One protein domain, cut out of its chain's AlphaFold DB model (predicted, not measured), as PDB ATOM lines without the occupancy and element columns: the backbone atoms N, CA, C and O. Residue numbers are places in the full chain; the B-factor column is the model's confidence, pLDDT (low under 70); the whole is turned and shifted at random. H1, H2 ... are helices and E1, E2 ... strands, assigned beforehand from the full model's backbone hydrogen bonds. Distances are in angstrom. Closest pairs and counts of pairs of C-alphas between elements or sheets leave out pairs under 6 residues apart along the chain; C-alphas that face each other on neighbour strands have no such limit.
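This is residues 37 to 101 of the 101 residues of an uncharacterized protein of Caenorhabditis japonica (UniProt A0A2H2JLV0). With little regular structure, the printed part is a small body between two free stretches: the loop of residues 44 to 50 and the tail of residues 88 to 101 stick out from it. The body holds an antiparallel hairpin, E1 and E2, with H1 near it and then H2. Of 65 printed residues, 18 are in named elements, a mixed class in the order E1, E2, H1, H2. The whole is extended, with radius of gyration of the C-alphas 17.7 A and spans of 57 by 28 by 18 A.

E1, residues 56 to 58, and E2, residues 66 to 68, are antiparallel at 137 degrees; N 57 and O 67 are within hydrogen-bond range at 2.8 A. The closest C-alphas of E1 and H1, residues 72 to 79, are those of Val 57 and Ile 72, 7.1 A apart. H2, residues 81 to 84, is close to H1 but not clearly touching: the closest C-alphas, of Glu 76 and Arg 83, are 7.0 A apart. Every O i to N i+4 pair in H1 is within hydrogen-bond range; H2 is too short for one.

C-alpha 56 begins E1 at (-15.508, -3.502, -15.466). H1 is 9.4 A long. H2 ends at C-alpha 84, (-17.756, -23.832, -5.988).

The C-alphas of Arg 50 and His 101, the two farthest apart, are 56.8 A apart. The printed part has no cut, and no link between named elements is long. In this predicted model, pLDDT is under 70 for 30 residues, among them 37 to 54.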
ATOM      1  N   ASN A  37     -23.416  -4.649 -19.392       43.03
ATOM      2  CA  ASN A  37     -22.069  -4.102 -19.376       43.03
ATOM      3  C   ASN A  37     -22.143  -2.786 -18.603       43.03
ATOM      4  O   ASN A  37     -22.454  -1.733 -19.159       43.03
ATOM      5  N   PHE A  38     -21.977  -2.861 -17.286       50.47
ATOM      6  CA  PHE A  38     -21.979  -1.692 -16.438       50.47
ATOM      7  C   PHE A  38     -20.606  -1.042 -16.535       50.47
ATOM      8  O   PHE A  38     -19.639  -1.494 -15.924       50.47
ATOM      9  N   THR A  39     -20.513   0.048 -17.290       45.16
ATOM     10  CA  THR A  39     -19.332   0.909 -17.274       45.16
ATOM     11  C   THR A  39     -19.273   1.626 -15.921       45.16
ATOM     12  O   THR A  39     -19.857   2.694 -15.743       45.16
ATOM     13  N   HIS A  40     -18.616   1.025 -14.929       48.81
ATOM     14  CA  HIS A  40     -18.375   1.670 -13.642       48.81
ATOM     15  C   HIS A  40     -17.031   2.404 -13.682       48.81
ATOM     16  O   HIS A  40     -15.975   1.794 -13.803       48.81
ATOM     17  N   MET A  41     -17.062   3.732 -13.548       47.38
ATOM     18  CA  MET A  41     -15.849   4.507 -13.279       47.38
ATOM     19  C   MET A  41     -15.487   4.379 -11.799       47.38
ATOM     20  O   MET A  41     -16.144   4.972 -10.941       47.38
ATOM     21  N   VAL A  42     -14.427   3.630 -11.495       51.47
ATOM     22  CA  VAL A  42     -13.813   3.636 -10.163       51.47
ATOM     23  C   VAL A  42     -12.970   4.904 -10.046       51.47
ATOM     24  O   VAL A  42     -11.916   5.019 -10.667       51.47
ATOM     25  N   THR A  43     -13.448   5.877  -9.274       47.22
ATOM     26  CA  THR A  43     -12.650   7.046  -8.884       47.22
ATOM     27  C   THR A  43     -11.994   6.744  -7.544       47.22
ATOM     28  O   THR A  43     -12.619   6.851  -6.492       47.22
ATOM     29  N   ASP A  44     -10.736   6.307  -7.584       49.94
ATOM     30  CA  ASP A  44      -9.895   6.274  -6.390       49.94
ATOM     31  C   ASP A  44      -9.592   7.726  -5.985       49.94
ATOM     32  O   ASP A  44      -9.100   8.522  -6.787       49.94
ATOM     33  N   GLY A  45      -9.946   8.096  -4.753       55.50
ATOM     34  CA  GLY A  45      -9.675   9.420  -4.190       55.50
ATOM     35  C   GLY A  45      -8.191   9.672  -3.900       55.50
ATOM     36  O   GLY A  45      -7.842  10.764  -3.450       55.50
ATOM     37  N   SER A  46      -7.309   8.696  -4.137       54.28
ATOM     38  CA  SER A  46      -5.865   8.849  -3.997       54.28
ATOM     39  C   SER A  46      -5.209   9.298  -5.315       54.28
ATOM     40  O   SER A  46      -4.913   8.528  -6.217       54.28
ATOM     41  N   ASN A  47      -4.979  10.610  -5.409       51.41
ATOM     42  CA  ASN A  47      -3.939  11.282  -6.201       51.41
ATOM     43  C   ASN A  47      -3.700  10.860  -7.677       51.41
ATOM     44  O   ASN A  47      -2.945   9.946  -7.993       51.41
ATOM     45  N   ASN A  48      -4.149  11.740  -8.581       49.97
ATOM     46  CA  ASN A  48      -3.364  12.300  -9.698       49.97
ATOM     47  C   ASN A  48      -2.748  11.386 -10.770       49.97
ATOM     48  O   ASN A  48      -1.808  11.792 -11.453       49.97
ATOM     49  N   GLN A  49      -3.344  10.240 -11.064       51.62
ATOM     50  CA  GLN A  49      -3.259   9.701 -12.420       51.62
ATOM     51  C   GLN A  49      -4.676   9.426 -12.892       51.62
ATOM     52  O   GLN A  49      -5.360   8.568 -12.340       51.62
ATOM     53  N   ARG A  50      -5.133  10.176 -13.903       52.97
ATOM     54  CA  ARG A  50      -6.296   9.788 -14.709       52.97
ATOM     55  C   ARG A  50      -5.950   8.451 -15.367       52.97
ATOM     56  O   ARG A  50      -5.492   8.427 -16.502       52.97
ATOM     57  N   LYS A  51      -6.094   7.347 -14.631       56.72
ATOM     58  CA  LYS A  51      -6.161   6.021 -15.227       56.72
ATOM     59  C   LYS A  51      -7.358   6.056 -16.157       56.72
ATOM     60  O   LYS A  51      -8.432   6.518 -15.762       56.72
ATOM     61  N   GLU A  52      -7.137   5.660 -17.404       61.62
ATOM     62  CA  GLU A  52      -8.221   5.533 -18.365       61.62
ATOM     63  C   GLU A  52      -9.344   4.699 -17.739       61.62
ATOM     64  O   GLU A  52      -9.057   3.750 -16.996       61.62
ATOM     65  N   PRO A  53     -10.613   5.082 -17.958       58.47
ATOM     66  CA  PRO A  53     -11.735   4.350 -17.403       58.47
ATOM     67  C   PRO A  53     -11.653   2.903 -17.887       58.47
ATOM     68  O   PRO A  53     -11.782   2.619 -19.076       58.47
ATOM     69  N   MET A  54     -11.383   1.991 -16.958       68.31
ATOM     70  CA  MET A  54     -11.270   0.574 -17.262       68.31
ATOM     71  C   MET A  54     -12.677  -0.013 -17.297       68.31
ATOM     72  O   MET A  54     -13.443   0.162 -16.348       68.31
ATOM     73  N   ASN A  55     -13.027  -0.709 -18.378       80.75
ATOM     74  CA  ASN A  55     -14.293  -1.427 -18.432       80.75
ATOM     75  C   ASN A  55     -14.289  -2.537 -17.380       80.75
ATOM     76  O   ASN A  55     -13.420  -3.414 -17.373       80.75
ATOM     77  N   THR A  56     -15.279  -2.495 -16.499       81.44
ATOM     78  CA  THR A  56     -15.508  -3.502 -15.466       81.44
ATOM     79  C   THR A  56     -16.783  -4.270 -15.760       81.44
ATOM     80  O   THR A  56     -17.756  -3.700 -16.242       81.44
ATOM     81  N   VAL A  57     -16.806  -5.545 -15.406       85.81
ATOM     82  CA  VAL A  57     -17.978  -6.414 -15.484       85.81
ATOM     83  C   VAL A  57     -18.127  -7.183 -14.171       85.81
ATOM     84  O   VAL A  57     -17.173  -7.331 -13.402       85.81
ATOM     85  N   MET A  58     -19.344  -7.638 -13.892       88.06
ATOM     86  CA  MET A  58     -19.649  -8.436 -12.703       88.06
ATOM     87  C   MET A  58     -19.444  -9.921 -13.000       88.06
ATOM     88  O   MET A  58     -19.831 -10.398 -14.065       88.06
ATOM     89  N   CYS A  59     -18.875 -10.649 -12.043       85.81
ATOM     90  CA  CYS A  59     -18.758 -12.104 -12.099       85.81
ATOM     91  C   CYS A  59     -20.128 -12.795 -12.085       85.81
ATOM     92  O   CYS A  59     -21.012 -12.424 -11.309       85.81
ATOM     93  N   GLN A  60     -20.276 -13.859 -12.880       85.06
ATOM     94  CA  GLN A  60     -21.502 -14.660 -12.934       85.06
ATOM     95  C   GLN A  60     -21.813 -15.427 -11.637       85.06
ATOM     96  O   GLN A  60     -22.978 -15.706 -11.357       85.06
ATOM     97  N   TYR A  61     -20.791 -15.792 -10.853       84.12
ATOM     98  CA  TYR A  61     -20.956 -16.615  -9.646       84.12
ATOM     99  C   TYR A  61     -21.275 -15.782  -8.403       84.12
ATOM    100  O   TYR A  61     -22.059 -16.205  -7.556       84.12
ATOM    101  N   ASN A  62     -20.698 -14.580  -8.306       83.06
ATOM    102  CA  ASN A  62     -20.977 -13.636  -7.232       83.06
ATOM    103  C   ASN A  62     -20.962 -12.194  -7.773       83.06
ATOM    104  O   ASN A  62     -19.893 -11.697  -8.136       83.06
ATOM    105  N   PRO A  63     -22.105 -11.481  -7.771       83.25
ATOM    106  CA  PRO A  63     -22.190 -10.113  -8.287       83.25
ATOM    107  C   PRO A  63     -21.407  -9.085  -7.451       83.25
ATOM    108  O   PRO A  63     -21.265  -7.943  -7.879       83.25
ATOM    109  N   LEU A  64     -20.895  -9.459  -6.271       84.25
ATOM    110  CA  LEU A  64     -19.986  -8.618  -5.484       84.25
ATOM    111  C   LEU A  64     -18.562  -8.588  -6.056       84.25
ATOM    112  O   LEU A  64     -17.789  -7.694  -5.718       84.25
ATOM    113  N   HIS A  65     -18.202  -9.536  -6.924       83.62
ATOM    114  CA  HIS A  65     -16.917  -9.522  -7.610       83.62
ATOM    115  C   HIS A  65     -17.008  -8.664  -8.872       83.62
ATOM    116  O   HIS A  65     -17.565  -9.080  -9.890       83.62
ATOM    117  N   VAL A  66     -16.434  -7.464  -8.796       86.00
ATOM    118  CA  VAL A  66     -16.254  -6.559  -9.936       86.00
ATOM    119  C   VAL A  66     -14.831  -6.725 -10.457       86.00
ATOM    120  O   VAL A  66     -13.865  -6.524  -9.723       86.00
ATOM    121  N   VAL A  67     -14.705  -7.105 -11.723       86.31
ATOM    122  CA  VAL A  67     -13.431  -7.436 -12.378       86.31
ATOM    123  C   VAL A  67     -13.340  -6.720 -13.720       86.31
ATOM    124  O   VAL A  67     -14.355  -6.354 -14.305       86.31
ATOM    125  N   SER A  68     -12.128  -6.493 -14.227       87.31
ATOM    126  CA  SER A  68     -11.953  -5.911 -15.564       87.31
ATOM    127  C   SER A  68     -12.510  -6.840 -16.644       87.31
ATOM    128  O   SER A  68     -12.323  -8.057 -16.564       87.31
ATOM    129  N   GLU A  69     -13.099  -6.270 -17.694       85.25
ATOM    130  CA  GLU A  69     -13.646  -7.005 -18.845       85.25
ATOM    131  C   GLU A  69     -12.632  -7.983 -19.459       85.25
ATOM    132  O   GLU A  69     -12.969  -9.118 -19.782       85.25
ATOM    133  N   THR A  70     -11.356  -7.606 -19.527       85.94
ATOM    134  CA  THR A  70     -10.285  -8.459 -20.069       85.94
ATOM    135  C   THR A  70      -9.907  -9.639 -19.169       85.94
ATOM    136  O   THR A  70      -9.281 -10.584 -19.640       85.94
ATOM    137  N   HIS A  71     -10.265  -9.606 -17.880       87.50
ATOM    138  CA  HIS A  71      -9.892 -10.628 -16.887       87.50
ATOM    139  C   HIS A  71     -11.073 -11.505 -16.455       87.50
ATOM    140  O   HIS A  71     -10.874 -12.504 -15.770       87.50
ATOM    141  N   ILE A  72     -12.302 -11.183 -16.874       88.69
ATOM    142  CA  ILE A  72     -13.514 -11.879 -16.420       88.69
ATOM    143  C   ILE A  72     -13.478 -13.384 -16.692       88.69
ATOM    144  O   ILE A  72     -13.795 -14.178 -15.812       88.69
ATOM    145  N   GLN A  73     -13.014 -13.796 -17.875       88.69
ATOM    146  CA  GLN A  73     -12.967 -15.211 -18.245       88.69
ATOM    147  C   GLN A  73     -11.969 -15.996 -17.390       88.69
ATOM    148  O   GLN A  73     -12.241 -17.137 -17.021       88.69
ATOM    149  N   ASN A  74     -10.826 -15.386 -17.064       91.75
ATOM    150  CA  ASN A  74      -9.825 -16.002 -16.199       91.75
ATOM    151  C   ASN A  74     -10.328 -16.063 -14.760       91.75
ATOM    152  O   ASN A  74     -10.255 -17.123 -14.141       91.75
ATOM    153  N   HIS A  75     -10.936 -14.975 -14.277       91.69
ATOM    154  CA  HIS A  75     -11.553 -14.941 -12.960       91.69
ATOM    155  C   HIS A  75     -12.589 -16.057 -12.810       91.69
ATOM    156  O   HIS A  75     -12.491 -16.882 -11.913       91.69
ATOM    157  N   GLU A  76     -13.551 -16.148 -13.723       86.94
ATOM    158  CA  GLU A  76     -14.616 -17.148 -13.644       86.94
ATOM    159  C   GLU A  76     -14.113 -18.588 -13.803       86.94
ATOM    160  O   GLU A  76     -14.712 -19.514 -13.259       86.94
ATOM    161  N   ARG A  77     -13.008 -18.815 -14.522       88.31
ATOM    162  CA  ARG A  77     -12.448 -20.164 -14.692       88.31
ATOM    163  C   ARG A  77     -11.521 -20.586 -13.559       88.31
ATOM    164  O   ARG A  77     -11.531 -21.764 -13.210       88.31
ATOM    165  N   TYR A  78     -10.729 -19.681 -13.003       89.75
ATOM    166  CA  TYR A  78      -9.606 -20.066 -12.146       89.75
ATOM    167  C   TYR A  78      -9.586 -19.331 -10.811       89.75
ATOM    168  O   TYR A  78      -9.269 -19.955  -9.801       89.75
ATOM    169  N   ASP A  79      -9.978 -18.057 -10.783       89.62
ATOM    170  CA  ASP A  79      -9.753 -17.217  -9.600       89.62
ATOM    171  C   ASP A  79     -10.998 -17.038  -8.727       89.62
ATOM    172  O   ASP A  79     -10.886 -16.552  -7.605       89.62
ATOM    173  N   CYS A  80     -12.192 -17.364  -9.226       87.56
ATOM    174  CA  CYS A  80     -13.433 -17.075  -8.522       87.56
ATOM    175  C   CYS A  80     -13.597 -18.025  -7.324       87.56
ATOM    176  O   CYS A  80     -13.873 -19.213  -7.528       87.56
ATOM    177  N   PRO A  81     -13.491 -17.524  -6.076       85.88
ATOM    178  CA  PRO A  81     -13.580 -18.372  -4.888       85.88
ATOM    179  C   PRO A  81     -14.994 -18.932  -4.704       85.88
ATOM    180  O   PRO A  81     -15.174 -20.031  -4.184       85.88
ATOM    181  N   ASP A  82     -15.994 -18.207  -5.206       86.12
ATOM    182  CA  ASP A  82     -17.404 -18.572  -5.110       86.12
ATOM    183  C   ASP A  82     -17.868 -19.465  -6.264       86.12
ATOM    184  O   ASP A  82     -19.036 -19.836  -6.329       86.12
ATOM    185  N   ARG A  83     -16.974 -19.874  -7.174       82.38
ATOM    186  CA  ARG A  83     -17.327 -20.788  -8.272       82.38
ATOM    187  C   ARG A  83     -17.868 -22.124  -7.766       82.38
ATOM    188  O   ARG A  83     -18.758 -22.708  -8.378       82.38
ATOM    189  N   GLY A  84     -17.303 -22.616  -6.665       78.25
ATOM    190  CA  GLY A  84     -17.756 -23.832  -5.988       78.25
ATOM    191  C   GLY A  84     -18.876 -23.590  -4.977       78.25
ATOM    192  O   GLY A  84     -19.346 -24.542  -4.356       78.25
ATOM    193  N   TRP A  85     -19.292 -22.337  -4.774       73.25
ATOM    194  CA  TRP A  85     -20.329 -22.010  -3.813       73.25
ATOM    195  C   TRP A  85     -21.695 -22.390  -4.383       73.25
ATOM    196  O   TRP A  85     -22.149 -21.846  -5.387       73.25
ATOM    197  N   ILE A  86     -22.354 -23.350  -3.737       65.38
ATOM    198  CA  ILE A  86     -23.701 -23.782  -4.102       65.38
ATOM    199  C   ILE A  86     -24.691 -22.951  -3.272       65.38
ATOM    200  O   ILE A  86     -24.706 -23.057  -2.040       65.38
ATOM    201  N   PRO A  87     -25.548 -22.126  -3.902       61.81
ATOM    202  CA  PRO A  87     -26.586 -21.403  -3.184       61.81
ATOM    203  C   PRO A  87     -27.478 -22.390  -2.419       61.81
ATOM    204  O   PRO A  87     -28.070 -23.291  -3.009       61.81
ATOM    205  N   GLY A  88     -27.567 -22.232  -1.098       61.88
ATOM    206  CA  GLY A  88     -28.327 -23.136  -0.225       61.88
ATOM    207  C   GLY A  88     -27.477 -24.125   0.576       61.88
ATOM    208  O   GLY A  88     -28.019 -24.794   1.457       61.88
ATOM    209  N   THR A  89     -26.157 -24.186   0.365       66.38
ATOM    210  CA  THR A  89     -25.267 -24.839   1.333       66.38
ATOM    211  C   THR A  89     -25.413 -24.147   2.688       66.38
ATOM    212  O   THR A  89     -25.345 -22.919   2.783       66.38
ATOM    213  N   ARG A  90     -25.651 -24.930   3.748       67.25
ATOM    214  CA  ARG A  90     -25.780 -24.402   5.110       67.25
ATOM    215  C   ARG A  90     -24.485 -23.680   5.475       67.25
ATOM    216  O   ARG A  90     -23.443 -24.311   5.624       67.25
ATOM    217  N   VAL A  91     -24.565 -22.364   5.635       68.56
ATOM    218  CA  VAL A  91     -23.481 -21.578   6.223       68.56
ATOM    219  C   VAL A  91     -23.405 -21.976   7.691       68.56
ATOM    220  O   VAL A  91     -24.376 -21.775   8.424       68.56
ATOM    221  N   ALA A  92     -22.290 -22.581   8.100       67.56
ATOM    222  CA  ALA A  92     -22.048 -22.881   9.503       67.56
ATOM    223  C   ALA A  92     -22.029 -21.558  10.274       67.56
ATOM    224  O   ALA A  92     -21.215 -20.673  10.001       67.56
ATOM    225  N   LYS A  93     -22.974 -21.392  11.194       74.19
ATOM    226  CA  LYS A  93     -23.020 -20.224  12.072       74.19
ATOM    227  C   LYS A  93     -22.130 -20.490  13.273       74.19
ATOM    228  O   LYS A  93     -21.972 -21.632  13.684       74.19
ATOM    229  N   TYR A  94     -21.610 -19.435  13.891       66.75
ATOM    230  CA  TYR A  94     -20.834 -19.548  15.130       66.75
ATOM    231  C   TYR A  94     -21.579 -20.360  16.218       66.75
ATOM    232  O   TYR A  94     -20.999 -21.219  16.871       66.75
ATOM    233  N   SER A  95     -22.907 -20.214  16.292       70.94
ATOM    234  CA  SER A  95     -23.790 -20.991  17.176       70.94
ATOM    235  C   SER A  95     -23.818 -22.506  16.913       70.94
ATOM    236  O   SER A  95     -24.192 -23.265  17.804       70.94
ATOM    237  N   ASP A  96     -23.456 -22.956  15.704       71.62
ATOM    238  CA  ASP A  96     -23.358 -24.384  15.367       71.62
ATOM    239  C   ASP A  96     -22.131 -25.043  16.036       71.62
ATOM    240  O   ASP A  96     -22.086 -26.266  16.161       71.62
ATOM    241  N   PHE A  97     -21.148 -24.249  16.482       72.81
ATOM    242  CA  PHE A  97     -19.930 -24.731  17.143       72.81
ATOM    243  C   PHE A  97     -20.041 -24.756  18.675       72.81
ATOM    244  O   PHE A  97     -19.406 -25.593  19.311       72.81
ATOM    245  N   GLU A  98     -20.879 -23.903  19.273       68.75
ATOM    246  CA  GLU A  98     -20.984 -23.773  20.737       68.75
ATOM    247  C   GLU A  98     -21.779 -24.898  21.431       68.75
ATOM    248  O   GLU A  98     -21.722 -25.019  22.646       68.75
ATOM    249  N   HIS A  99     -22.474 -25.774  20.693       56.78
ATOM    250  CA  HIS A  99     -23.281 -26.870  21.270       56.78
ATOM    251  C   HIS A  99     -22.544 -28.219  21.403       56.78
ATOM    252  O   HIS A  99     -23.185 -29.254  21.590       56.78
ATOM    253  N   LYS A 100     -21.211 -28.249  21.267       51.91
ATOM    254  CA  LYS A 100     -20.405 -29.484  21.370       51.91
ATOM    255  C   LYS A 100     -19.559 -29.605  22.646       51.91
ATOM    256  O   LYS A 100     -18.703 -30.486  22.695       51.91
ATOM    257  N   HIS A 101     -19.802 -28.775  23.659       46.12
ATOM    258  CA  HIS A 101     -19.129 -28.857  24.958       46.12
ATOM    259  C   HIS A 101     -20.113 -29.097  26.097       46.12
ATOM    260  O   HIS A 101     -21.146 -28.392  26.134       46.12
TER     261      HIS A 101